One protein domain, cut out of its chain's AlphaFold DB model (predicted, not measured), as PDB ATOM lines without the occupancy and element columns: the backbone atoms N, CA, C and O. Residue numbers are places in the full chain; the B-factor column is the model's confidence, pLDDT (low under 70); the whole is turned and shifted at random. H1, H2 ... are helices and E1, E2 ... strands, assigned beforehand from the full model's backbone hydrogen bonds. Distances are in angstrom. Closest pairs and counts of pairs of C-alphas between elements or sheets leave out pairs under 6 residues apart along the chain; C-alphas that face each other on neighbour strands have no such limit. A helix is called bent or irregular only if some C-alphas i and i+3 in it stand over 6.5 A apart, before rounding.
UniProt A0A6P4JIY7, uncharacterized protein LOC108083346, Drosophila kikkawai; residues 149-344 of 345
ATOM      1  N   LEU A 149      90.972  95.825  66.321       79.75
ATOM      2  CA  LEU A 149      90.250  95.888  65.062       79.75
ATOM      3  C   LEU A 149      90.631  97.204  64.399       79.75
ATOM      4  O   LEU A 149      90.487  98.271  65.000       79.75
ATOM      5  N   LEU A 150      91.102  97.113  63.161       81.56
ATOM      6  CA  LEU A 150      91.331  98.278  62.325       81.56
ATOM      7  C   LEU A 150      90.064  98.559  61.516       81.56
ATOM      8  O   LEU A 150      89.661  97.757  60.669       81.56
ATOM      9  N   MET A 151      89.434  99.695  61.782       85.88
ATOM     10  CA  MET A 151      88.280 100.176  61.035       85.88
ATOM     11  C   MET A 151      88.744 100.960  59.814       85.88
ATOM     12  O   MET A 151      89.571 101.868  59.909       85.88
ATOM     13  N   LYS A 152      88.180 100.630  58.651       81.38
ATOM     14  CA  LYS A 152      88.503 101.310  57.396       81.38
ATOM     15  C   LYS A 152      88.077 102.779  57.463       81.38
ATOM     16  O   LYS A 152      86.892 103.063  57.597       81.38
ATOM     17  N   GLN A 153      89.037 103.683  57.296       86.75
ATOM     18  CA  GLN A 153      88.790 105.119  57.186       86.75
ATOM     19  C   GLN A 153      88.556 105.512  55.726       86.75
ATOM     20  O   GLN A 153      89.257 105.045  54.822       86.75
ATOM     21  N   ILE A 154      87.575 106.380  55.489       85.50
ATOM     22  CA  ILE A 154      87.307 106.964  54.172       85.50
ATOM     23  C   ILE A 154      87.702 108.437  54.223       85.50
ATOM     24  O   ILE A 154      87.231 109.189  55.079       85.50
ATOM     25  N   LYS A 155      88.591 108.836  53.305       79.94
ATOM     26  CA  LYS A 155      89.001 110.231  53.131       79.94
ATOM     27  C   LYS A 155      87.741 111.060  52.850       79.94
ATOM     28  O   LYS A 155      86.905 110.629  52.067       79.94
ATOM     29  N   ASP A 156      87.596 112.189  53.536       83.50
ATOM     30  CA  ASP A 156      86.464 113.128  53.432       83.50
ATOM     31  C   ASP A 156      85.195 112.777  54.238       83.50
ATOM     32  O   ASP A 156      84.259 113.578  54.272       83.50
ATOM     33  N   LEU A 157      85.157 111.648  54.963       85.31
ATOM     34  CA  LEU A 157      84.089 111.393  55.941       85.31
ATOM     35  C   LEU A 157      84.435 111.943  57.330       85.31
ATOM     36  O   LEU A 157      85.547 111.786  57.837       85.31
ATOM     37  N   THR A 158      83.441 112.552  57.978       88.31
ATOM     38  CA  THR A 158      83.546 113.033  59.359       88.31
ATOM     39  C   THR A 158      83.420 111.892  60.366       88.31
ATOM     40  O   THR A 158      82.937 110.802  60.053       88.31
ATOM     41  N   SER A 159      83.852 112.141  61.606       89.75
ATOM     42  CA  SER A 159      83.697 111.176  62.696       89.75
ATOM     43  C   SER A 159      82.218 110.939  63.013       89.75
ATOM     44  O   SER A 159      81.441 111.898  63.066       89.75
ATOM     45  N   CYS A 160      81.837 109.693  63.311       91.88
ATOM     46  CA  CYS A 160      80.469 109.356  63.722       91.88
ATOM     47  C   CYS A 160      80.001 110.194  64.920       91.88
ATOM     48  O   CYS A 160      78.877 110.686  64.927       91.88
ATOM     49  N   LYS A 161      80.897 110.473  65.877       90.75
ATOM     50  CA  LYS A 161      80.628 111.328  67.043       90.75
ATOM     51  C   LYS A 161      80.206 112.761  66.681       90.75
ATOM     52  O   LYS A 161      79.511 113.400  67.461       90.75
ATOM     53  N   SER A 162      80.647 113.268  65.530       91.19
ATOM     54  CA  SER A 162      80.366 114.633  65.053       91.19
ATOM     55  C   SER A 162      79.179 114.728  64.095       91.19
ATOM     56  O   SER A 162      78.930 115.793  63.536       91.19
ATOM     57  N   MET A 163      78.474 113.623  63.850       91.81
ATOM     58  CA  MET A 163      77.342 113.633  62.932       91.81
ATOM     59  C   MET A 163      76.173 114.445  63.483       91.81
ATOM     60  O   MET A 163      75.866 114.412  64.674       91.81
ATOM     61  N   GLU A 164      75.465 115.111  62.578       92.81
ATOM     62  CA  GLU A 164      74.257 115.843  62.921       92.81
ATOM     63  C   GLU A 164      73.043 114.917  62.863       92.81
ATOM     64  O   GLU A 164      72.851 114.166  61.902       92.81
ATOM     65  N   VAL A 165      72.182 115.015  63.872       93.00
ATOM     66  CA  VAL A 165      70.926 114.267  63.933       93.00
ATOM     67  C   VAL A 165      69.820 115.015  63.187       93.00
ATOM     68  O   VAL A 165      69.691 116.239  63.249       93.00
ATOM     69  N   ASN A 166      69.013 114.265  62.445       91.56
ATOM     70  CA  ASN A 166      67.818 114.735  61.770       91.56
ATOM     71  C   ASN A 166      66.601 114.600  62.696       91.56
ATOM     72  O   ASN A 166      65.877 113.600  62.674       91.56
ATOM     73  N   THR A 167      66.345 115.642  63.481       85.50
ATOM     74  CA  THR A 167      65.226 115.703  64.436       85.50
ATOM     75  C   THR A 167      63.845 115.641  63.770       85.50
ATOM     76  O   THR A 167      62.861 115.303  64.417       85.50
ATOM     77  N   LEU A 168      63.733 115.846  62.455       85.81
ATOM     78  CA  LEU A 168      62.463 115.669  61.736       85.81
ATOM     79  C   LEU A 168      62.064 114.189  61.586       85.81
ATOM     80  O   LEU A 168      60.927 113.884  61.228       85.81
ATOM     81  N   LYS A 169      62.986 113.249  61.837       87.62
ATOM     82  CA  LYS A 169      62.738 111.797  61.740       87.62
ATOM     83  C   LYS A 169      62.335 111.154  63.061       87.62
ATOM     84  O   LYS A 169      62.074 109.958  63.097       87.62
ATOM     85  N   VAL A 170      62.198 111.955  64.108       84.44
ATOM     86  CA  VAL A 170      61.764 111.578  65.456       84.44
ATOM     87  C   VAL A 170      60.485 110.711  65.463       84.44
ATOM     88  O   VAL A 170      60.410 109.732  66.203       84.44
ATOM     89  N   ALA A 171      59.536 110.952  64.548       86.38
ATOM     90  CA  ALA A 171      58.325 110.133  64.394       86.38
ATOM     91  C   ALA A 171      58.593 108.638  64.091       86.38
ATOM     92  O   ALA A 171      57.749 107.794  64.382       86.38
ATOM     93  N   LYS A 172      59.772 108.295  63.554       92.69
ATOM     94  CA  LYS A 172      60.182 106.915  63.238       92.69
ATOM     95  C   LYS A 172      60.779 106.151  64.423       92.69
ATOM     96  O   LYS A 172      61.150 104.990  64.269       92.69
ATOM     97  N   LEU A 173      60.901 106.765  65.602       93.69
ATOM     98  CA  LEU A 173      61.506 106.107  66.769       93.69
ATOM     99  C   LEU A 173      60.728 104.863  67.219       93.69
ATOM    100  O   LEU A 173      61.344 103.885  67.631       93.69
ATOM    101  N   LYS A 174      59.393 104.861  67.085       94.75
ATOM    102  CA  LYS A 174      58.574 103.670  67.368       94.75
ATOM    103  C   LYS A 174      58.893 102.518  66.415       94.75
ATOM    104  O   LYS A 174      59.058 101.388  66.865       94.75
ATOM    105  N   ASP A 175      59.055 102.817  65.129       94.62
ATOM    106  CA  ASP A 175      59.441 101.816  64.133       94.62
ATOM    107  C   ASP A 175      60.838 101.267  64.439       94.62
ATOM    108  O   ASP A 175      61.050 100.059  64.392       94.62
ATOM    109  N   ALA A 176      61.786 102.139  64.804       95.75
ATOM    110  CA  ALA A 176      63.139 101.739  65.187       95.75
ATOM    111  C   ALA A 176      63.163 100.863  66.451       95.75
ATOM    112  O   ALA A 176      63.903  99.879  66.485       95.75
ATOM    113  N   LEU A 177      62.324 101.168  67.448       97.19
ATOM    114  CA  LEU A 177      62.144 100.345  68.646       97.19
ATOM    115  C   LEU A 177      61.667  98.936  68.285       97.19
ATOM    116  O   LEU A 177      62.340  97.962  68.620       97.19
ATOM    117  N   MET A 178      60.549  98.827  67.560       96.38
ATOM    118  CA  MET A 178      60.007  97.528  67.141       96.38
ATOM    119  C   MET A 178      61.019  96.742  66.301       96.38
ATOM    120  O   MET A 178      61.163  95.527  66.438       96.38
ATOM    121  N   PHE A 179      61.757  97.441  65.441       94.62
ATOM    122  CA  PHE A 179      62.787  96.846  64.603       94.62
ATOM    123  C   PHE A 179      63.948  96.274  65.431       94.62
ATOM    124  O   PHE A 179      64.356  95.131  65.213       94.62
ATOM    125  N   ALA A 180      64.441  97.033  66.414       96.88
ATOM    126  CA  ALA A 180      65.488  96.582  67.326       96.88
ATOM    127  C   ALA A 180      65.034  95.374  68.159       96.88
ATOM    128  O   ALA A 180      65.799  94.420  68.300       96.88
ATOM    129  N   GLN A 181      63.785  95.372  68.636       96.88
ATOM    130  CA  GLN A 181      63.187  94.253  69.375       96.88
ATOM    131  C   GLN A 181      63.171  92.965  68.549       96.88
ATOM    132  O   GLN A 181      63.742  91.958  68.966       96.88
ATOM    133  N   ASN A 182      62.619  93.023  67.335       95.50
ATOM    134  CA  ASN A 182      62.527  91.859  66.451       95.50
ATOM    135  C   ASN A 182      63.908  91.273  66.126       95.50
ATOM    136  O   ASN A 182      64.104  90.055  66.152       95.50
ATOM    137  N   HIS A 183      64.891  92.131  65.842       96.31
ATOM    138  CA  HIS A 183      66.253  91.680  65.565       96.31
ATOM    139  C   HIS A 183      66.965  91.146  66.808       96.31
ATOM    140  O   HIS A 183      67.676  90.150  66.700       96.31
ATOM    141  N   LYS A 184      66.757  91.748  67.986       97.31
ATOM    142  CA  LYS A 184      67.282  91.229  69.257       97.31
ATOM    143  C   LYS A 184      66.775  89.811  69.503       97.31
ATOM    144  O   LYS A 184      67.583  88.906  69.709       97.31
ATOM    145  N   ASP A 185      65.466  89.604  69.409       95.50
ATOM    146  CA  ASP A 185      64.847  88.295  69.624       95.50
ATOM    147  C   ASP A 185      65.318  87.279  68.576       95.50
ATOM    148  O   ASP A 185      65.578  86.115  68.886       95.50
ATOM    149  N   SER A 186      65.531  87.724  67.336       94.56
ATOM    150  CA  SER A 186      66.096  86.882  66.283       94.56
ATOM    151  C   SER A 186      67.542  86.468  66.515       94.56
ATOM    152  O   SER A 186      67.875  85.293  66.329       94.56
ATOM    153  N   VAL A 187      68.392  87.381  66.981       96.50
ATOM    154  CA  VAL A 187      69.773  87.055  67.349       96.50
ATOM    155  C   VAL A 187      69.802  86.111  68.553       96.50
ATOM    156  O   VAL A 187      70.574  85.150  68.535       96.50
ATOM    157  N   ILE A 188      68.937  86.315  69.555       96.00
ATOM    158  CA  ILE A 188      68.798  85.399  70.700       96.00
ATOM    159  C   ILE A 188      68.428  83.994  70.210       96.00
ATOM    160  O   ILE A 188      69.153  83.046  70.509       96.00
ATOM    161  N   CYS A 189      67.370  83.852  69.403       93.94
ATOM    162  CA  CYS A 189      66.946  82.537  68.911       93.94
ATOM    163  C   CYS A 189      68.001  81.860  68.041       93.94
ATOM    164  O   CYS A 189      68.254  80.668  68.194       93.94
ATOM    165  N   THR A 190      68.661  82.619  67.169       93.62
ATOM    166  CA  THR A 190      69.732  82.094  66.314       93.62
ATOM    167  C   THR A 190      70.926  81.607  67.141       93.62
ATOM    168  O   THR A 190      71.541  80.596  66.807       93.62
ATOM    169  N   THR A 191      71.240  82.301  68.238       94.38
ATOM    170  CA  THR A 191      72.327  81.923  69.150       94.38
ATOM    171  C   THR A 191      71.965  80.682  69.967       94.38
ATOM    172  O   THR A 191      72.788  79.777  70.082       94.38
ATOM    173  N   GLU A 192      70.739  80.604  70.489       93.44
ATOM    174  CA  GLU A 192      70.203  79.419  71.177       93.44
ATOM    175  C   GLU A 192      70.237  78.177  70.273       93.44
ATOM    176  O   GLU A 192      70.792  77.147  70.654       93.44
ATOM    177  N   ASP A 193      69.718  78.286  69.046       90.62
ATOM    178  CA  ASP A 193      69.729  77.187  68.073       90.62
ATOM    179  C   ASP A 193      71.165  76.759  67.727       90.62
ATOM    180  O   ASP A 193      71.452  75.568  67.595       90.62
ATOM    181  N   TRP A 194      72.092  77.708  67.590       91.44
ATOM    182  CA  TRP A 194      73.499  77.402  67.329       91.44
ATOM    183  C   TRP A 194      74.172  76.665  68.496       91.44
ATOM    184  O   TRP A 194      74.855  75.667  68.264       91.44
ATOM    185  N   LEU A 195      73.949  77.104  69.741       91.00
ATOM    186  CA  LEU A 195      74.498  76.448  70.935       91.00
ATOM    187  C   LEU A 195      73.997  75.006  71.076       91.00
ATOM    188  O   LEU A 195      74.805  74.104  71.311       91.00
ATOM    189  N   GLN A 196      72.698  74.792  70.845       88.56
ATOM    190  CA  GLN A 196      72.075  73.467  70.892       88.56
ATOM    191  C   GLN A 196      72.671  72.521  69.845       88.56
ATOM    192  O   GLN A 196      72.945  71.362  70.147       88.56
ATOM    193  N   ASN A 197      72.906  73.014  68.625       84.88
ATOM    194  CA  ASN A 197      73.380  72.179  67.520       84.88
ATOM    195  C   ASN A 197      74.891  71.899  67.546       84.88
ATOM    196  O   ASN A 197      75.314  70.882  67.003       84.88
ATOM    197  N   ILE A 198      75.710  72.794  68.113       82.19
ATOM    198  CA  ILE A 198      77.179  72.679  68.047       82.19
ATOM    199  C   ILE A 198      77.797  72.174  69.350       82.19
ATOM    200  O   ILE A 198      78.757  71.409  69.307       82.19
ATOM    201  N   TYR A 199      77.287  72.608  70.502       78.69
ATOM    202  CA  TYR A 199      77.924  72.338  71.796       78.69
ATOM    203  C   TYR A 199      77.110  71.409  72.694       78.69
ATOM    204  O   TYR A 199      77.514  71.191  73.832       78.69
ATOM    205  N   GLU A 200      75.962  70.912  72.213       77.50
ATOM    206  CA  GLU A 200      74.961  70.205  73.029       77.50
ATOM    207  C   GLU A 200      74.536  71.020  74.267       77.50
ATOM    208  O   GLU A 200      73.977  70.503  75.236       77.50
ATOM    209  N   GLU A 201      74.797  72.331  74.248       72.31
ATOM    210  CA  GLU A 201      74.437  73.233  75.326       72.31
ATOM    211  C   GLU A 201      72.975  73.601  75.177       72.31
ATOM    212  O   GLU A 201      72.528  74.071  74.132       72.31
ATOM    213  N   SER A 202      72.216  73.393  76.249       72.38
ATOM    214  CA  SER A 202      70.769  73.553  76.192       72.38
ATOM    215  C   SER A 202      70.335  75.009  76.019       72.38
ATOM    216  O   SER A 202      69.238  75.230  75.508       72.38
ATOM    217  N   SER A 203      71.148  75.981  76.468       89.88
ATOM    218  CA  SER A 203      70.819  77.405  76.353       89.88
ATOM    219  C   SER A 203      71.979  78.384  76.558       89.88
ATOM    220  O   SER A 203      73.022  78.038  77.126       89.88
ATOM    221  N   ILE A 204      71.751  79.654  76.195       94.56
ATOM    222  CA  ILE A 204      72.638  80.789  76.505       94.56
ATOM    223  C   ILE A 204      72.896  80.879  78.014       94.56
ATOM    224  O   ILE A 204      74.019  81.155  78.431       94.56
ATOM    225  N   GLY A 205      71.884  80.614  78.847       93.88
ATOM    226  CA  GLY A 205      72.032  80.633  80.304       93.88
ATOM    227  C   GLY A 205      73.049  79.608  80.814       93.88
ATOM    228  O   GLY A 205      73.863  79.923  81.686       93.88
ATOM    229  N   VAL A 206      73.053  78.402  80.233       91.75
ATOM    230  CA  VAL A 206      74.057  77.373  80.547       91.75
ATOM    231  C   VAL A 206      75.441  77.818  80.082       91.75
ATOM    232  O   VAL A 206      76.383  77.774  80.875       91.75
ATOM    233  N   ALA A 207      75.559  78.327  78.851       92.31
ATOM    234  CA  ALA A 207      76.823  78.824  78.305       92.31
ATOM    235  C   ALA A 207      77.426  79.960  79.156       92.31
ATOM    236  O   ALA A 207      78.615  79.933  79.483       92.31
ATOM    237  N   LEU A 208      76.601  80.923  79.585       92.81
ATOM    238  CA  LEU A 208      76.999  82.027  80.466       92.81
ATOM    239  C   LEU A 208      77.544  81.531  81.808       92.81
ATOM    240  O   LEU A 208      78.559  82.035  82.284       92.81
ATOM    241  N   ASN A 209      76.896  80.537  82.417       90.94
ATOM    242  CA  ASN A 209      77.359  79.977  83.684       90.94
ATOM    243  C   ASN A 209      78.677  79.197  83.518       90.94
ATOM    244  O   ASN A 209      79.592  79.350  84.333       90.94
ATOM    245  N   THR A 210      78.797  78.404  82.449       89.50
ATOM    246  CA  THR A 210      80.009  77.633  82.124       89.50
ATOM    247  C   THR A 210      81.208  78.546  81.860       89.50
ATOM    248  O   THR A 210      82.321  78.260  82.305       89.50
ATOM    249  N   LEU A 211      80.989  79.673  81.182       88.94
ATOM    250  CA  LEU A 211      82.043  80.591  80.746       88.94
ATOM    251  C   LEU A 211      82.147  81.861  81.604       88.94
ATOM    252  O   LEU A 211      82.782  82.821  81.187       88.94
ATOM    253  N   LYS A 212      81.597  81.870  82.822       88.31
ATOM    254  CA  LYS A 212      81.484  83.061  83.693       88.31
ATOM    255  C   LYS A 212      82.783  83.812  84.020       88.31
ATOM    256  O   LYS A 212      82.731  84.934  84.508       88.31
ATOM    257  N   LEU A 213      83.943  83.179  83.835       87.12
ATOM    258  CA  LEU A 213      85.263  83.787  84.063       87.12
ATOM    259  C   LEU A 213      85.782  84.562  82.844       87.12
ATOM    260  O   LEU A 213      86.858  85.154  82.905       87.12
ATOM    261  N   TRP A 214      85.031  84.528  81.750       87.62
ATOM    262  CA  TRP A 214      85.372  85.098  80.463       87.62
ATOM    263  C   TRP A 214      84.313  86.129  80.067       87.62
ATOM    264  O   TRP A 214      83.131  85.993  80.379       87.62
ATOM    265  N   SER A 215      84.731  87.169  79.365       86.19
ATOM    266  CA  SER A 215      83.875  88.268  78.905       86.19
ATOM    267  C   SER A 215      84.497  88.840  77.650       86.19
ATOM    268  O   SER A 215      85.703  88.837  77.611       86.19
ATOM    269  N   LEU A 216      83.769  89.381  76.677       89.31
ATOM    270  CA  LEU A 216      84.401  90.200  75.636       89.31
ATOM    271  C   LEU A 216      84.609  91.614  76.186       89.31
ATOM    272  O   LEU A 216      83.655  92.218  76.657       89.31
ATOM    273  N   ASP A 217      85.833  92.137  76.150       87.69
ATOM    274  CA  ASP A 217      86.108  93.533  76.523       87.69
ATOM    275  C   ASP A 217      86.257  94.366  75.250       87.69
ATOM    276  O   ASP A 217      87.367  94.709  74.856       87.69
ATOM    277  N   LEU A 218      85.144  94.580  74.548       92.25
ATOM    278  CA  LEU A 218      85.106  95.328  73.293       92.25
ATOM    279  C   LEU A 218      84.995  96.828  73.583       92.25
ATOM    280  O   LEU A 218      84.066  97.278  74.254       92.25
ATOM    281  N   GLU A 219      85.918  97.631  73.064       92.94
ATOM    282  CA  GLU A 219      85.780  99.087  73.118       92.94
ATOM    283  C   GLU A 219      84.747  99.596  72.107       92.94
ATOM    284  O   GLU A 219      84.878  99.392  70.907       92.94
ATOM    285  N   HIS A 220      83.730 100.313  72.582       94.50
ATOM    286  CA  HIS A 220      82.790 101.065  71.747       94.50
ATOM    287  C   HIS A 220      82.024 102.094  72.609       94.50
ATOM    288  O   HIS A 220      82.030 101.983  73.840       94.50
ATOM    289  N   PRO A 221      81.332 103.089  72.015       96.06
ATOM    290  CA  PRO A 221      80.687 104.172  72.774       96.06
ATOM    291  C   PRO A 221      79.625 103.749  73.800       96.06
ATOM    292  O   PRO A 221      79.320 104.508  74.717       96.06
ATOM    293  N   LEU A 222      79.051 102.551  73.659       96.94
ATOM    294  CA  LEU A 222      78.038 102.005  74.571       96.94
ATOM    295  C   LEU A 222      78.589 100.986  75.588       96.94
ATOM    296  O   LEU A 222      77.795 100.404  76.331       96.94
ATOM    297  N   LYS A 223      79.913 100.780  75.658       95.62
ATOM    298  CA  LYS A 223      80.569  99.756  76.500       95.62
ATOM    299  C   LYS A 223      80.096  99.780  77.958       95.62
ATOM    300  O   LYS A 223      79.689  98.754  78.500       95.62
ATOM    301  N   ASP A 224      80.055 100.960  78.575       95.62
ATOM    302  CA  ASP A 224      79.657 101.121  79.984       95.62
ATOM    303  C   ASP A 224      78.189 100.771  80.261       95.62
ATOM    304  O   ASP A 224      77.807 100.528  81.408       95.62
ATOM    305  N   ARG A 225      77.337 100.796  79.234       96.94
ATOM    306  CA  ARG A 225      75.925 100.401  79.335       96.94
ATOM    307  C   ARG A 225      75.763  98.916  79.061       96.94
ATOM    308  O   ARG A 225      75.049  98.237  79.792       96.94
ATOM    309  N   VAL A 226      76.475  98.415  78.058       97.06
ATOM    310  CA  VAL A 226      76.517  96.992  77.708       97.06
ATOM    311  C   VAL A 226      77.035  96.142  78.867       97.06
ATOM    312  O   VAL A 226      76.469  95.085  79.152       97.06
ATOM    313  N   SER A 227      78.022  96.632  79.620       95.25
ATOM    314  CA  SER A 227      78.526  95.958  80.824       95.25
ATOM    315  C   SER A 227      77.493  95.845  81.956       95.25
ATOM    316  O   SER A 227      77.636  94.985  82.822       95.25
ATOM    317  N   LYS A 228      76.433  96.666  81.934       96.88
ATOM    318  CA  LYS A 228      75.332  96.672  82.917       96.88
ATOM    319  C   LYS A 228      74.112  95.864  82.464       96.88
ATOM    320  O   LYS A 228      73.112  95.827  83.182       96.88
ATOM    321  N   VAL A 229      74.154  95.253  81.278       97.19
ATOM    322  CA  VAL A 229      73.078  94.377  80.802       97.19
ATOM    323  C   VAL A 229      73.110  93.078  81.601       97.19
ATOM    324  O   VAL A 229      74.096  92.339  81.566       97.19
ATOM    325  N   ASN A 230      72.002  92.774  82.272       95.31
ATOM    326  CA  ASN A 230      71.857  91.578  83.092       95.31
ATOM    327  C   ASN A 230      71.033  90.514  82.369       95.31
ATOM    328  O   ASN A 230      70.026  90.825  81.732       95.31
ATOM    329  N   PHE A 231      71.435  89.253  82.523       95.62
ATOM    330  CA  PHE A 231      70.632  88.099  82.131       95.62
ATOM    331  C   PHE A 231      69.824  87.615  83.339       95.62
ATOM    332  O   PHE A 231      70.396  87.255  84.369       95.62
ATOM    333  N   THR A 232      68.498  87.673  83.250       93.44
ATOM    334  CA  THR A 232      67.596  87.340  84.358       93.44
ATOM    335  C   THR A 232      67.346  85.836  84.457       93.44
ATOM    336  O   THR A 232      67.543  85.090  83.499       93.44
ATOM    337  N   ALA A 233      66.833  85.386  85.607       87.75
ATOM    338  CA  ALA A 233      66.406  83.996  85.800       87.75
ATOM    339  C   ALA A 233      65.291  83.564  84.823       87.75
ATOM    340  O   ALA A 233      65.149  82.383  84.533       87.75
ATOM    341  N   GLU A 234      64.531  84.521  84.280       87.38
ATOM    342  CA  GLU A 234      63.513  84.286  83.246       87.38
ATOM    343  C   GLU A 234      64.104  84.095  81.839       87.38
ATOM    344  O   GLU A 234      63.354  83.945  80.874       87.38
ATOM    345  N   GLY A 235      65.430  84.150  81.693       87.88
ATOM    346  CA  GLY A 235      66.101  84.015  80.405       87.88
ATOM    347  C   GLY A 235      66.045  85.276  79.542       87.88
ATOM    348  O   GLY A 235      66.076  85.178  78.317       87.88
ATOM    349  N   LYS A 236      65.928  86.462  80.156       93.19
ATOM    350  CA  LYS A 236      65.825  87.742  79.438       93.19
ATOM    351  C   LYS A 236      67.048  88.612  79.673       93.19
ATOM    352  O   LYS A 236      67.559  88.688  80.787       93.19
ATOM    353  N   PHE A 237      67.461  89.331  78.637       96.75
ATOM    354  CA  PHE A 237      68.436  90.409  78.751       96.75
ATOM    355  C   PHE A 237      67.718  91.708  79.098       96.75
ATOM    356  O   PHE A 237      66.760  92.087  78.425       96.75
ATOM    357  N   VAL A 238      68.158  92.369  80.167       96.69
ATOM    358  CA  VAL A 238      67.541  93.600  80.667       96.69
ATOM    359  C   VAL A 238      68.618  94.636  80.946       96.69
ATOM    360  O   VAL A 238      69.629  94.348  81.591       96.69
ATOM    361  N   TYR A 239      68.363  95.862  80.503       97.44
ATOM    362  CA  TYR A 239      69.146  97.040  80.840       97.44
ATOM    363  C   TYR A 239      68.230  98.119  81.408       97.44
ATOM    364  O   TYR A 239      67.102  98.293  80.955       97.44
ATOM    365  N   LYS A 240      68.725  98.830  82.421       94.94
ATOM    366  CA  LYS A 240      68.109 100.040  82.963       94.94
ATOM    367  C   LYS A 240      69.214 101.042  83.247       94.94
ATOM    368  O   LYS A 240      70.231 100.694  83.848       94.94
ATOM    369  N   GLY A 241      69.013 102.284  82.839       92.94
ATOM    370  CA  GLY A 241      69.983 103.346  83.067       92.94
ATOM    371  C   GLY A 241      69.527 104.688  82.518       92.94
ATOM    372  O   GLY A 241      68.466 104.792  81.903       92.94
ATOM    373  N   ALA A 242      70.340 105.712  82.765       91.62
ATOM    374  CA  ALA A 242      70.124 107.042  82.218       91.62
ATOM    375  C   ALA A 242      70.420 107.069  80.712       91.62
ATOM    376  O   ALA A 242      71.335 106.386  80.234       91.62
ATOM    377  N   ILE A 243      69.641 107.875  79.996       93.94
ATOM    378  CA  ILE A 243      69.733 108.077  78.550       93.94
ATOM    379  C   ILE A 243      69.708 109.583  78.295       93.94
ATOM    380  O   ILE A 243      68.963 110.298  78.966       93.94
ATOM    381  N   GLY A 244      70.565 110.042  77.385       92.75
ATOM    382  CA  GLY A 244      70.634 111.430  76.945       92.75
ATOM    383  C   GLY A 244      69.552 111.788  75.927       92.75
ATOM    384  O   GLY A 244      68.556 111.079  75.757       92.75
ATOM    385  N   SER A 245      69.755 112.911  75.238       93.75
ATOM    386  CA  SER A 245      68.876 113.341  74.146       93.75
ATOM    387  C   SER A 245      69.093 112.509  72.876       93.75
ATOM    388  O   SER A 245      70.059 111.755  72.758       93.75
ATOM    389  N   LEU A 246      68.214 112.666  71.882       93.75
ATOM    390  CA  LEU A 246      68.367 111.972  70.601       93.75
ATOM    391  C   LEU A 246      69.723 112.284  69.942       93.75
ATOM    392  O   LEU A 246      70.384 111.386  69.417       93.75
ATOM    393  N   GLU A 247      70.146 113.545  70.013       94.12
ATOM    394  CA  GLU A 247      71.406 114.065  69.476       94.12
ATOM    395  C   GLU A 247      72.626 113.427  70.141       94.12
ATOM    396  O   GLU A 247      73.624 113.152  69.478       94.12
ATOM    397  N   GLU A 248      72.542 113.151  71.441       94.50
ATOM    398  CA  GLU A 248      73.628 112.518  72.189       94.50
ATOM    399  C   GLU A 248      73.698 111.001  71.982       94.50
ATOM    400  O   GLU A 248      74.765 110.403  72.164       94.50
ATOM    401  N   GLU A 249      72.570 110.363  71.676       95.75
ATOM    402  CA  GLU A 249      72.446 108.905  71.641       95.75
ATOM    403  C   GLU A 249      72.672 108.309  70.252       95.75
ATOM    404  O   GLU A 249      73.388 107.309  70.127       95.75
ATOM    405  N   MET A 250      72.119 108.915  69.197       95.75
ATOM    406  CA  MET A 250      72.196 108.335  67.849       95.75
ATOM    407  C   MET A 250      73.637 108.162  67.335       95.75
ATOM    408  O   MET A 250      73.953 107.060  66.879       95.75
ATOM    409  N   PRO A 251      74.557 109.141  67.482       96.12
ATOM    410  CA  PRO A 251      75.966 108.952  67.121       96.12
ATOM    411  C   PRO A 251      76.622 107.746  67.810       96.12
ATOM    412  O   PRO A 251      77.344 106.975  67.174       96.12
ATOM    413  N   LYS A 252      76.338 107.543  69.106       96.88
ATOM    414  CA  LYS A 252      76.903 106.438  69.904       96.88
ATOM    415  C   LYS A 252      76.380 105.080  69.438       96.88
ATOM    416  O   LYS A 252      77.143 104.110  69.406       96.88
ATOM    417  N   ILE A 253      75.092 105.015  69.091       97.81
ATOM    418  CA  ILE A 253      74.447 103.815  68.541       97.81
ATOM    419  C   ILE A 253      75.058 103.463  67.188       97.81
ATOM    420  O   ILE A 253      75.514 102.335  67.009       97.81
ATOM    421  N   VAL A 254      75.111 104.428  66.267       97.19
ATOM    422  CA  VAL A 254      75.658 104.241  64.916       97.19
ATOM    423  C   VAL A 254      77.093 103.724  64.977       97.19
ATOM    424  O   VAL A 254      77.408 102.697  64.376       97.19
ATOM    425  N   GLU A 255      77.954 104.386  65.750       95.94
ATOM    426  CA  GLU A 255      79.354 103.982  65.872       95.94
ATOM    427  C   GLU A 255      79.495 102.590  66.506       95.94
ATOM    428  O   GLU A 255      80.238 101.758  65.991       95.94
ATOM    429  N   THR A 256      78.726 102.282  67.556       97.44
ATOM    430  CA  THR A 256      78.730 100.939  68.167       97.44
ATOM    431  C   THR A 256      78.328  99.853  67.163       97.44
ATOM    432  O   THR A 256      78.942  98.786  67.126       97.44
ATOM    433  N   LEU A 257      77.324 100.108  66.321       97.62
ATOM    434  CA  LEU A 257      76.884  99.144  65.313       97.62
ATOM    435  C   LEU A 257      77.923  98.945  64.198       97.62
ATOM    436  O   LEU A 257      78.094  97.820  63.729       97.62
ATOM    437  N   PHE A 258      78.670  99.987  63.813       95.44
ATOM    438  CA  PHE A 258      79.807  99.838  62.895       95.44
ATOM    439  C   PHE A 258      80.946  99.006  63.496       95.44
ATOM    440  O   PHE A 258      81.550  98.191  62.787       95.44
ATOM    441  N   VAL A 259      81.221  99.171  64.796       95.50
ATOM    442  CA  VAL A 259      82.191  98.330  65.515       95.50
ATOM    443  C   VAL A 259      81.758  96.862  65.470       95.50
ATOM    444  O   VAL A 259      82.567  96.003  65.117       95.50
ATOM    445  N   LEU A 260      80.482  96.565  65.746       96.69
ATOM    446  CA  LEU A 260      79.958  95.198  65.673       96.69
ATOM    447  C   LEU A 260      79.987  94.616  64.253       96.69
ATOM    448  O   LEU A 260      80.395  93.466  64.096       96.69
ATOM    449  N   ASP A 261      79.594  95.379  63.225       95.25
ATOM    450  CA  ASP A 261      79.669  94.923  61.825       95.25
ATOM    451  C   ASP A 261      81.111  94.558  61.452       95.25
ATOM    452  O   ASP A 261      81.357  93.494  60.881       95.25
ATOM    453  N   THR A 262      82.075  95.393  61.849       93.62
ATOM    454  CA  THR A 262      83.498  95.144  61.590       93.62
ATOM    455  C   THR A 262      83.991  93.912  62.343       93.62
ATOM    456  O   THR A 262      84.639  93.053  61.744       93.62
ATOM    457  N   LEU A 263      83.655  93.771  63.628       93.06
ATOM    458  CA  LEU A 263      84.021  92.603  64.432       93.06
ATOM    459  C   LEU A 263      83.457  91.304  63.834       93.06
ATOM    460  O   LEU A 263      84.197  90.332  63.666       93.06
ATOM    461  N   LEU A 264      82.177  91.291  63.452       93.62
ATOM    462  CA  LEU A 264      81.516  90.140  62.823       93.62
ATOM    463  C   LEU A 264      82.046  89.841  61.414       93.62
ATOM    464  O   LEU A 264      82.074  88.686  61.007       93.62
ATOM    465  N   ASN A 265      82.478  90.845  60.655       91.25
ATOM    466  CA  ASN A 265      83.064  90.634  59.330       91.25
ATOM    467  C   ASN A 265      84.502  90.100  59.386       91.25
ATOM    468  O   ASN A 265      84.910  89.326  58.519       91.25
ATOM    469  N   THR A 266      85.287  90.564  60.359       89.44
ATOM    470  CA  THR A 266      86.730  90.286  60.446       89.44
ATOM    471  C   THR A 266      87.046  89.033  61.250       89.44
ATOM    472  O   THR A 266      88.076  88.394  61.016       89.44
ATOM    473  N   THR A 267      86.164  88.647  62.174       88.69
ATOM    474  CA  THR A 267      86.338  87.419  62.946       88.69
ATOM    475  C   THR A 267      86.254  86.195  62.037       88.69
ATOM    476  O   THR A 267      85.391  86.084  61.165       88.69
ATOM    477  N   LYS A 268      87.168  85.243  62.249       86.56
ATOM    478  CA  LYS A 268      87.129  83.943  61.581       86.56
ATOM    479  C   LYS A 268      86.141  83.032  62.303       86.56
ATOM    480  O   LYS A 268      86.258  82.821  63.506       86.56
ATOM    481  N   PHE A 269      85.210  82.476  61.542       86.38
ATOM    482  CA  PHE A 269      84.254  81.468  61.989       86.38
ATOM    483  C   PHE A 269      84.441  80.219  61.136       86.38
ATOM    484  O   PHE A 269      84.841  80.339  59.976       86.38
ATOM    485  N   ASP A 270      84.107  79.049  61.678       85.00
ATOM    486  CA  ASP A 270      83.999  77.834  60.868       85.00
ATOM    487  C   ASP A 270      82.964  78.055  59.755       85.00
ATOM    488  O   ASP A 270      81.908  78.642  60.007       85.00
ATOM    489  N   ASP A 271      83.241  77.588  58.533       76.25
ATOM    490  CA  ASP A 271      82.454  77.939  57.338       76.25
ATOM    491  C   ASP A 271      80.952  77.668  57.509       76.25
ATOM    492  O   ASP A 271      80.121  78.509  57.166       76.25
ATOM    493  N   MET A 272      80.582  76.542  58.127       76.56
ATOM    494  CA  MET A 272      79.177  76.244  58.427       76.56
ATOM    495  C   MET A 272      78.548  77.246  59.407       76.56
ATOM    496  O   MET A 272      77.418  77.684  59.205       76.56
ATOM    497  N   GLN A 273      79.263  77.640  60.460       80.31
ATOM    498  CA  GLN A 273      78.755  78.600  61.449       80.31
ATOM    499  C   GLN A 273      78.653  80.004  60.843       80.31
ATOM    500  O   GLN A 273      77.693  80.738  61.105       80.31
ATOM    501  N   LYS A 274      79.630  80.366  60.001       78.56
ATOM    502  CA  LYS A 274      79.693  81.644  59.292       78.56
ATOM    503  C   LYS A 274      78.468  81.855  58.413       78.56
ATOM    504  O   LYS A 274      77.816  82.894  58.497       78.56
ATOM    505  N   GLU A 275      78.169  80.873  57.570       78.06
ATOM    506  CA  GLU A 275      77.138  80.976  56.539       78.06
ATOM    507  C   GLU A 275      75.721  81.045  57.122       78.06
ATOM    508  O   GLU A 275      74.869  81.729  56.549       78.06
ATOM    509  N   CYS A 276      75.480  80.370  58.251       80.62
ATOM    510  CA  CYS A 276      74.131  80.127  58.765       80.62
ATOM    511  C   CYS A 276      73.787  80.973  59.994       80.62
ATOM    512  O   CYS A 276      72.726  81.587  60.047       80.62
ATOM    513  N   THR A 277      74.690  81.030  60.973       90.25
ATOM    514  CA  THR A 277      74.450  81.715  62.249       90.25
ATOM    515  C   THR A 277      74.968  83.143  62.175       90.25
ATOM    516  O   THR A 277      74.208  84.105  62.270       90.25
ATOM    517  N   PHE A 278      76.271  83.305  61.949       93.44
ATOM    518  CA  PHE A 278      76.911  84.611  62.088       93.44
ATOM    519  C   PHE A 278      76.605  85.558  60.932       93.44
ATOM    520  O   PHE A 278      76.561  86.766  61.146       93.44
ATOM    521  N   ARG A 279      76.266  85.044  59.744       93.19
ATOM    522  CA  ARG A 279      75.662  85.855  58.679       93.19
ATOM    523  C   ARG A 279      74.327  86.461  59.101       93.19
ATOM    524  O   ARG A 279      74.073  87.621  58.795       93.19
ATOM    525  N   HIS A 280      73.476  85.700  59.784       93.44
ATOM    526  CA  HIS A 280      72.175  86.197  60.229       93.44
ATOM    527  C   HIS A 280      72.322  87.269  61.314       93.44
ATOM    528  O   HIS A 280      71.666  88.313  61.267       93.44
ATOM    529  N   ILE A 281      73.256  87.054  62.244       96.75
ATOM    530  CA  ILE A 281      73.625  88.046  63.261       96.75
ATOM    531  C   ILE A 281      74.186  89.313  62.597       96.75
ATOM    532  O   ILE A 281      73.723  90.414  62.885       96.75
ATOM    533  N   LEU A 282      75.114  89.166  61.647       96.50
ATOM    534  CA  LEU A 282      75.680  90.272  60.869       96.50
ATOM    535  C   LEU A 282      74.607  91.058  60.108       96.50
ATOM    536  O   LEU A 282      74.604  92.287  60.144       96.50
ATOM    537  N   ASN A 283      73.670  90.371  59.456       95.81
ATOM    538  CA  ASN A 283      72.555  91.021  58.772       95.81
ATOM    539  C   ASN A 283      71.680  91.798  59.759       95.81
ATOM    540  O   ASN A 283      71.305  92.928  59.469       95.81
ATOM    541  N   SER A 284      71.423  91.245  60.947       96.69
ATOM    542  CA  SER A 284      70.676  91.948  61.996       96.69
ATOM    543  C   SER A 284      71.388  93.217  62.467       96.69
ATOM    544  O   SER A 284      70.734  94.248  62.643       96.69
ATOM    545  N   VAL A 285      72.717  93.182  62.607       98.00
ATOM    546  CA  VAL A 285      73.520  94.378  62.911       98.00
ATOM    547  C   VAL A 285      73.403  95.402  61.783       98.00
ATOM    548  O   VAL A 285      73.001  96.530  62.046       98.00
ATOM    549  N   ARG A 286      73.639  95.009  60.525       97.00
ATOM    550  CA  ARG A 286      73.548  95.908  59.356       97.00
ATOM    551  C   ARG A 286      72.186  96.560  59.196       97.00
ATOM    552  O   ARG A 286      72.104  97.750  58.903       97.00
ATOM    553  N   SER A 287      71.125  95.788  59.392       96.44
ATOM    554  CA  SER A 287      69.754  96.278  59.330       96.44
ATOM    555  C   SER A 287      69.487  97.323  60.414       96.44
ATOM    556  O   SER A 287      68.892  98.363  60.129       96.44
ATOM    557  N   ASN A 288      69.975  97.100  61.639       97.56
ATOM    558  CA  ASN A 288      69.893  98.103  62.702       97.56
ATOM    559  C   ASN A 288      70.769  99.328  62.407       97.56
ATOM    560  O   ASN A 288      70.338 100.443  62.694       97.56
ATOM    561  N   THR A 289      71.939  99.158  61.781       96.94
ATOM    562  CA  THR A 289      72.781 100.283  61.342       96.94
ATOM    563  C   THR A 289      72.030 101.143  60.339       96.94
ATOM    564  O   THR A 289      71.914 102.346  60.540       96.94
ATOM    565  N   ALA A 290      71.458 100.535  59.296       95.38
ATOM    566  CA  ALA A 290      70.680 101.252  58.289       95.38
ATOM    567  C   ALA A 290      69.511 102.022  58.924       95.38
ATOM    568  O   ALA A 290      69.302 103.190  58.601       95.38
ATOM    569  N   ARG A 291      68.809 101.403  59.883       95.44
ATOM    570  CA  ARG A 291      67.719 102.053  60.618       95.44
ATOM    571  C   ARG A 291      68.203 103.234  61.462       95.44
ATOM    572  O   ARG A 291      67.570 104.284  61.434       95.44
ATOM    573  N   ALA A 292      69.306 103.083  62.193       95.56
ATOM    574  CA  ALA A 292      69.887 104.157  63.001       95.56
ATOM    575  C   ALA A 292      70.365 105.333  62.126       95.56
ATOM    576  O   ALA A 292      70.153 106.493  62.471       95.56
ATOM    577  N   MET A 293      70.928 105.043  60.950       94.62
ATOM    578  CA  MET A 293      71.377 106.056  59.988       94.62
ATOM    579  C   MET A 293      70.236 106.902  59.406       94.62
ATOM    580  O   MET A 293      70.477 108.027  58.972       94.62
ATOM    581  N   GLU A 294      68.981 106.436  59.454       93.94
ATOM    582  CA  GLU A 294      67.827 107.262  59.066       93.94
ATOM    583  C   GLU A 294      67.636 108.491  59.971       93.94
ATOM    584  O   GLU A 294      67.032 109.476  59.537       93.94
ATOM    585  N   PHE A 295      68.140 108.446  61.208       93.94
ATOM    586  CA  PHE A 295      68.105 109.568  62.151       93.94
ATOM    587  C   PHE A 295      69.275 110.528  61.974       93.94
ATOM    588  O   PHE A 295      69.325 111.549  62.650       93.94
ATOM    589  N   MET A 296      70.204 110.241  61.067       94.19
ATOM    590  CA  MET A 296      71.374 111.074  60.826       94.19
ATOM    591  C   MET A 296      71.178 111.911  59.560       94.19
ATOM    592  O   MET A 296      70.549 111.474  58.592       94.19
ATOM    593  N   LYS A 297      71.713 113.137  59.539       92.50
ATOM    594  CA  LYS A 297      71.732 113.957  58.316       92.50
ATOM    595  C   LYS A 297      72.725 113.392  57.301       92.50
ATOM    596  O   LYS A 297      72.430 113.346  56.109       92.50
ATOM    597  N   GLN A 298      73.883 112.937  57.775       89.81
ATOM    598  CA  GLN A 298      74.881 112.255  56.958       89.81
ATOM    599  C   GLN A 298      74.566 110.758  56.858       89.81
ATOM    600  O   GLN A 298      74.189 110.127  57.839       89.81
ATOM    601  N   GLN A 299      74.757 110.178  55.671       86.38
ATOM    602  CA  GLN A 299      74.490 108.754  55.413       86.38
ATOM    603  C   GLN A 299      75.719 107.854  55.598       86.38
ATOM    604  O   GLN A 299      75.622 106.641  55.426       86.38
ATOM    605  N   GLN A 300      76.876 108.425  55.947       88.94
ATOM    606  CA  GLN A 300      78.114 107.702  56.240       88.94
ATOM    607  C   GLN A 300      78.947 108.485  57.265       88.94
ATOM    608  O   GLN A 300      78.822 109.706  57.359       88.94
ATOM    609  N   CYS A 301      79.798 107.782  58.010       91.38
ATOM    610  CA  CYS A 301      80.761 108.368  58.937       91.38
ATOM    611  C   CYS A 301      81.957 107.440  59.161       91.38
ATOM    612  O   CYS A 301      81.886 106.238  58.897       91.38
ATOM    613  N   ASN A 302      83.040 108.010  59.678       88.81
ATOM    614  CA  ASN A 302      84.206 107.284  60.158       88.81
ATOM    615  C   ASN A 302      84.052 106.991  61.659       88.81
ATOM    616  O   ASN A 302      83.996 107.904  62.490       88.81
ATOM    617  N   ALA A 303      83.987 105.711  62.015       88.88
ATOM    618  CA  ALA A 303      84.130 105.271  63.401       88.88
ATOM    619  C   ALA A 303      85.600 105.373  63.850       88.88
ATOM    620  O   ALA A 303      86.498 105.549  63.014       88.88
ATOM    621  N   LYS A 304      85.859 105.255  65.159       86.31
ATOM    622  CA  LYS A 304      87.227 105.208  65.701       86.31
ATOM    623  C   LYS A 304      88.068 104.143  64.976       86.31
ATOM    624  O   LYS A 304      87.698 102.979  64.916       86.31
ATOM    625  N   GLU A 305      89.213 104.561  64.435       85.38
ATOM    626  CA  GLU A 305      90.063 103.734  63.566       85.38
ATOM    627  C   GLU A 305      90.586 102.467  64.244       85.38
ATOM    628  O   GLU A 305      90.603 101.401  63.638       85.38
ATOM    629  N   VAL A 306      91.000 102.577  65.504       84.06
ATOM    630  CA  VAL A 306      91.568 101.467  66.269       84.06
ATOM    631  C   VAL A 306      90.634 101.149  67.429       84.06
ATOM    632  O   VAL A 306      90.435 101.979  68.322       84.06
ATOM    633  N   ILE A 307      90.067  99.946  67.412       85.50
ATOM    634  CA  ILE A 307      89.189  99.435  68.466       85.50
ATOM    635  C   ILE A 307      89.871  98.278  69.176       85.50
ATOM    636  O   ILE A 307      90.226  97.286  68.544       85.50
ATOM    637  N   HIS A 308      90.018  98.371  70.491       84.69
ATOM    638  CA  HIS A 308      90.619  97.298  71.271       84.69
ATOM    639  C   HIS A 308      89.584  96.253  71.679       84.69
ATOM    640  O   HIS A 308      88.456  96.576  72.059       84.69
ATOM    641  N   TYR A 309      89.991  94.988  71.605       84.94
ATOM    642  CA  TYR A 309      89.293  93.879  72.243       84.94
ATOM    643  C   TYR A 309      90.276  92.752  72.539       84.94
ATOM    644  O   TYR A 309      91.328  92.641  71.907       84.94
ATOM    645  N   HIS A 310      89.941  91.885  73.491       78.81
ATOM    646  CA  HIS A 310      90.751  90.702  73.750       78.81
ATOM    647  C   HIS A 310      90.176  89.480  73.029       78.81
ATOM    648  O   HIS A 310      88.989  89.173  73.122       78.81
ATOM    649  N   GLN A 311      91.040  88.785  72.289       69.88
ATOM    650  CA  GLN A 311      90.631  87.708  71.385       69.88
ATOM    651  C   GLN A 311      90.807  86.308  71.990       69.88
ATOM    652  O   GLN A 311      90.124  85.373  71.573       69.88
ATOM    653  N   LYS A 312      91.710  86.131  72.968       74.62
ATOM    654  CA  LYS A 312      92.031  84.812  73.550       74.62
ATOM    655  C   LYS A 312      91.002  84.362  74.581       74.62
ATOM    656  O   LYS A 312      91.320  84.037  75.721       74.62
ATOM    657  N   ILE A 313      89.755  84.351  74.141       81.12
ATOM    658  CA  ILE A 313      88.614  83.875  74.892       81.12
ATOM    659  C   ILE A 313      88.206  82.529  74.293       81.12
ATOM    660  O   ILE A 313      88.042  82.430  73.070       81.12
ATOM    661  N   PRO A 314      88.025  81.474  75.104       82.88
ATOM    662  CA  PRO A 314      87.410  80.255  74.615       82.88
ATOM    663  C   PRO A 314      86.031  80.590  74.053       82.88
ATOM    664  O   PRO A 314      85.243  81.295  74.681       82.88
ATOM    665  N   ARG A 315      85.744  80.071  72.859       87.00
ATOM    666  CA  ARG A 315      84.482  80.312  72.149       87.00
ATOM    667  C   ARG A 315      84.199  81.798  71.896       87.00
ATOM    668  O   ARG A 315      83.078  82.260  72.088       87.00
ATOM    669  N   LEU A 316      85.193  82.530  71.388       89.81
ATOM    670  CA  LEU A 316      85.026  83.907  70.904       89.81
ATOM    671  C   LEU A 316      83.719  84.146  70.105       89.81
ATOM    672  O   LEU A 316      83.054  85.140  70.395       89.81
ATOM    673  N   PRO A 317      83.269  83.259  69.187       91.75
ATOM    674  CA  PRO A 317      82.000  83.456  68.480       91.75
ATOM    675  C   PRO A 317      80.777  83.606  69.400       91.75
ATOM    676  O   PRO A 317      79.925  84.457  69.152       91.75
ATOM    677  N   PHE A 318      80.713  82.845  70.499       93.06
ATOM    678  CA  PHE A 318      79.640  82.979  71.492       93.06
ATOM    679  C   PHE A 318      79.670  84.358  72.147       93.06
ATOM    680  O   PHE A 318      78.636  85.005  72.288       93.06
ATOM    681  N   PHE A 319      80.860  84.837  72.501       94.19
ATOM    682  CA  PHE A 319      81.028  86.145  73.120       94.19
ATOM    683  C   PHE A 319      80.686  87.306  72.180       94.19
ATOM    684  O   PHE A 319      80.118  88.294  72.632       94.19
ATOM    685  N   ILE A 320      80.945  87.168  70.878       95.12
ATOM    686  CA  ILE A 320      80.518  88.149  69.868       95.12
ATOM    687  C   ILE A 320      78.987  88.168  69.735       95.12
ATOM    688  O   ILE A 320      78.382  89.243  69.693       95.12
ATOM    689  N   ALA A 321      78.345  86.995  69.696       96.12
ATOM    690  CA  ALA A 321      76.884  86.902  69.679       96.12
ATOM    691  C   ALA A 321      76.274  87.521  70.950       96.12
ATOM    692  O   ALA A 321      75.347  88.325  70.866       96.12
ATOM    693  N   LEU A 322      76.847  87.214  72.117       96.56
ATOM    694  CA  LEU A 322      76.426  87.761  73.403       96.56
ATOM    695  C   LEU A 322      76.554  89.287  73.447       96.56
ATOM    696  O   LEU A 322      75.623  89.962  73.884       96.56
ATOM    697  N   GLU A 323      77.675  89.834  72.982       97.31
ATOM    698  CA  GLU A 323      77.881  91.281  72.915       97.31
ATOM    699  C   GLU A 323      76.855  91.946  71.994       97.31
ATOM    700  O   GLU A 323      76.257  92.961  72.352       97.31
ATOM    701  N   THR A 324      76.556  91.315  70.855       98.31
ATOM    702  CA  THR A 324      75.521  91.788  69.926       98.31
ATOM    703  C   THR A 324      74.144  91.831  70.597       98.31
ATOM    704  O   THR A 324      73.445  92.838  70.492       98.31
ATOM    705  N   ILE A 325      73.760  90.785  71.339       98.44
ATOM    706  CA  ILE A 325      72.489  90.749  72.086       98.44
ATOM    707  C   ILE A 325      72.436  91.870  73.128       98.44
ATOM    708  O   ILE A 325      71.422  92.563  73.248       98.44
ATOM    709  N   LYS A 326      73.525  92.076  73.876       98.38
ATOM    710  CA  LYS A 326      73.595  93.134  74.890       98.38
ATOM    711  C   LYS A 326      73.500  94.527  74.272       98.38
ATOM    712  O   LYS A 326      72.749  95.354  74.786       98.38
ATOM    713  N   VAL A 327      74.192  94.779  73.160       98.56
ATOM    714  CA  VAL A 327      74.066  96.036  72.405       98.56
ATOM    715  C   VAL A 327      72.622  96.239  71.955       98.56
ATOM    716  O   VAL A 327      72.049  97.284  72.252       98.56
ATOM    717  N   LEU A 328      71.991  95.242  71.327       98.56
ATOM    718  CA  LEU A 328      70.592  95.346  70.892       98.56
ATOM    719  C   LEU A 328      69.622  95.570  72.066       98.56
ATOM    720  O   LEU A 328      68.651  96.306  71.918       98.56
ATOM    721  N   THR A 329      69.920  95.022  73.248       98.50
ATOM    722  CA  THR A 329      69.165  95.285  74.489       98.50
ATOM    723  C   THR A 329      69.296  96.745  74.938       98.50
ATOM    724  O   THR A 329      68.312  97.368  75.336       98.50
ATOM    725  N   VAL A 330      70.502  97.321  74.865       98.50
ATOM    726  CA  VAL A 330      70.715  98.748  75.159       98.50
ATOM    727  C   VAL A 330      70.002  99.624  74.127       98.50
ATOM    728  O   VAL A 330      69.398 100.622  74.513       98.50
ATOM    729  N   LEU A 331      70.041  99.259  72.843       98.06
ATOM    730  CA  LEU A 331      69.355  99.975  71.761       98.06
ATOM    731  C   LEU A 331      67.837  99.980  71.952       98.06
ATOM    732  O   LEU A 331      67.238 101.050  71.898       98.06
ATOM    733  N   GLU A 332      67.233  98.821  72.219       98.00
ATOM    734  CA  GLU A 332      65.804  98.699  72.529       98.00
ATOM    735  C   GLU A 332      65.409  99.647  73.661       98.00
ATOM    736  O   GLU A 332      64.552 100.509  73.475       98.00
ATOM    737  N   TYR A 333      66.082  99.543  74.811       98.12
ATOM    738  CA  TYR A 333      65.792 100.408  75.952       98.12
ATOM    739  C   TYR A 333      66.022 101.891  75.613       98.12
ATOM    740  O   TYR A 333      65.274 102.760  76.058       98.12
ATOM    741  N   THR A 334      67.027 102.194  74.786       97.62
ATOM    742  CA  THR A 334      67.312 103.563  74.333       97.62
ATOM    743  C   THR A 334      66.187 104.142  73.496       97.62
ATOM    744  O   THR A 334      65.693 105.225  73.811       97.62
ATOM    745  N   TYR A 335      65.722 103.414  72.485       97.31
ATOM    746  CA  TYR A 335      64.584 103.852  71.686       97.31
ATOM    747  C   TYR A 335      63.308 103.951  72.519       97.31
ATOM    748  O   TYR A 335      62.568 104.919  72.362       97.31
ATOM    749  N   GLU A 336      63.071 103.021  73.444       96.81
ATOM    750  CA  GLU A 336      61.914 103.064  74.340       96.81
ATOM    751  C   GLU A 336      61.888 104.348  75.182       96.81
ATOM    752  O   GLU A 336      60.873 105.049  75.208       96.81
ATOM    753  N   GLN A 337      62.999 104.712  75.833       96.31
ATOM    754  CA  GLN A 337      63.035 105.944  76.627       96.31
ATOM    755  C   GLN A 337      62.933 107.198  75.757       96.31
ATOM    756  O   GLN A 337      62.243 108.137  76.144       96.31
ATOM    757  N   LEU A 338      63.554 107.217  74.573       94.75
ATOM    758  CA  LEU A 338      63.408 108.338  73.639       94.75
ATOM    759  C   LEU A 338      61.947 108.503  73.195       94.75
ATOM    760  O   LEU A 338      61.438 109.622  73.191       94.75
ATOM    761  N   VAL A 339      61.242 107.401  72.908       94.50
ATOM    762  CA  VAL A 339      59.800 107.419  72.609       94.50
ATOM    763  C   VAL A 339      58.990 107.956  73.782       94.50
ATOM    764  O   VAL A 339      58.129 108.812  73.591       94.50
ATOM    765  N   ASN A 340      59.275 107.495  74.996       92.44
ATOM    766  CA  ASN A 340      58.548 107.930  76.185       92.44
ATOM    767  C   ASN A 340      58.798 109.404  76.522       92.44
ATOM    768  O   ASN A 340      57.880 110.083  76.976       92.44
ATOM    769  N   ASN A 341      60.009 109.907  76.286       88.38
ATOM    770  CA  ASN A 341      60.348 111.310  76.507       88.38
ATOM    771  C   ASN A 341      59.612 112.229  75.523       88.38
ATOM    772  O   ASN A 341      59.141 113.283  75.935       88.38
ATOM    773  N   MET A 342      59.423 111.802  74.270       80.88
ATOM    774  CA  MET A 342      58.602 112.542  73.301       80.88
ATOM    775  C   MET A 342      57.123 112.628  73.670       80.88
ATOM    776  O   MET A 342      56.454 113.557  73.250       80.88
ATOM    777  N   LEU A 343      56.580 111.627  74.366       73.44
ATOM    778  CA  LEU A 343      55.162 111.617  74.742       73.44
ATOM    779  C   LEU A 343      54.877 112.480  75.978       73.44
ATOM    780  O   LEU A 343      53.715 112.698  76.314       73.44
ATOM    781  N   LYS A 344      55.927 112.906  76.689       74.50
ATOM    782  CA  LYS A 344      55.837 113.704  77.918       74.50
ATOM    783  C   LYS A 344      56.135 115.189  77.702       74.50
ATOM    784  O   LYS A 344      55.824 115.967  78.599       74.50
TER     785      LYS A 344
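What this domain is: This is residues 149 to 344 of the 345 residues of the protein "uncharacterized protein LOC108083346" of Drosophila kikkawai (UniProt A0A6P4JIY7). Four long helices, H1, H4, H5 and H6, lie roughly side by side in a bundle, H1 and H4 running one way, H5 and H6 the other. Short H3 packs on H6, short H2 is near one end of H1, and E1 lies at the outside, paired with residues 149 to 150. The printed part has 196 residues, with six named helices and one named strand in the order H1 H2 H3 H4 H5 E1 H6. It is mostly helix and compact, with a radius of gyration of the C-alphas of 16.5 A and spans of 48 by 41 by 27 A.

How they stand to each other: H1, residues 167 to 199, touches H6, residues 316 to 342, at a shallow tilt of 26 degrees, opposite ways; the closest C-alphas, of Leu 177 and Tyr 335, are 5.2 A apart. H1 touches H5, residues 271 to 293, closest at C-alphas 183 and 284, 5.7 A. H4, residues 246 to 266, forms a helical hairpin with H5 at 20 degrees, closest at C-alphas 257 and 289, 5.8 A. H6, the hub, also touches H4, closest at C-alphas 246 and 338, 6.9 A; H5, closest at C-alphas 281 and 321, 7.3 A; and, with residues 323 to 330 alone, H3, residues 223 to 226, closest at C-alphas 226 and 326, 5.6 A. H2, residues 204 to 210, only just touches H1, with 3 pairs of C-alphas within 8 A, closest at C-alphas 192 and 204, 6.0 A. E1, residues 306 to 309, pairs with no named strand. Every O i to N i+4 pair is within hydrogen-bond range in H2 and H6, but 24 of 29 in H1, 15 of 17 in H4 and 16 of 19 in H5; H3 is too short for one.

Where its parts are: H1 begins at C-alpha 167 (65.226, 115.703, 64.436) and is 45.8 A long; H6, 39.0 A, ends at C-alpha 342 (58.602, 112.542, 73.301). H4 is 30.2 A and H5 30.3 A long. H1 is irregular, C-alphas 168 and 171 being 7.4 A apart; H4 and H5 only just, at 6.6 A for C-alphas 248 and 251 and for 275 and 278.

The domain as a whole: The C-alphas farthest apart, of Asp 271 and Lys 344, are 49.1 A apart. The printed part has no cut. The links H2 to H3, H3 to H4 and H5 to E1 are long. Residue 311 is under pLDDT 70; the mean of the printed part is 91.2.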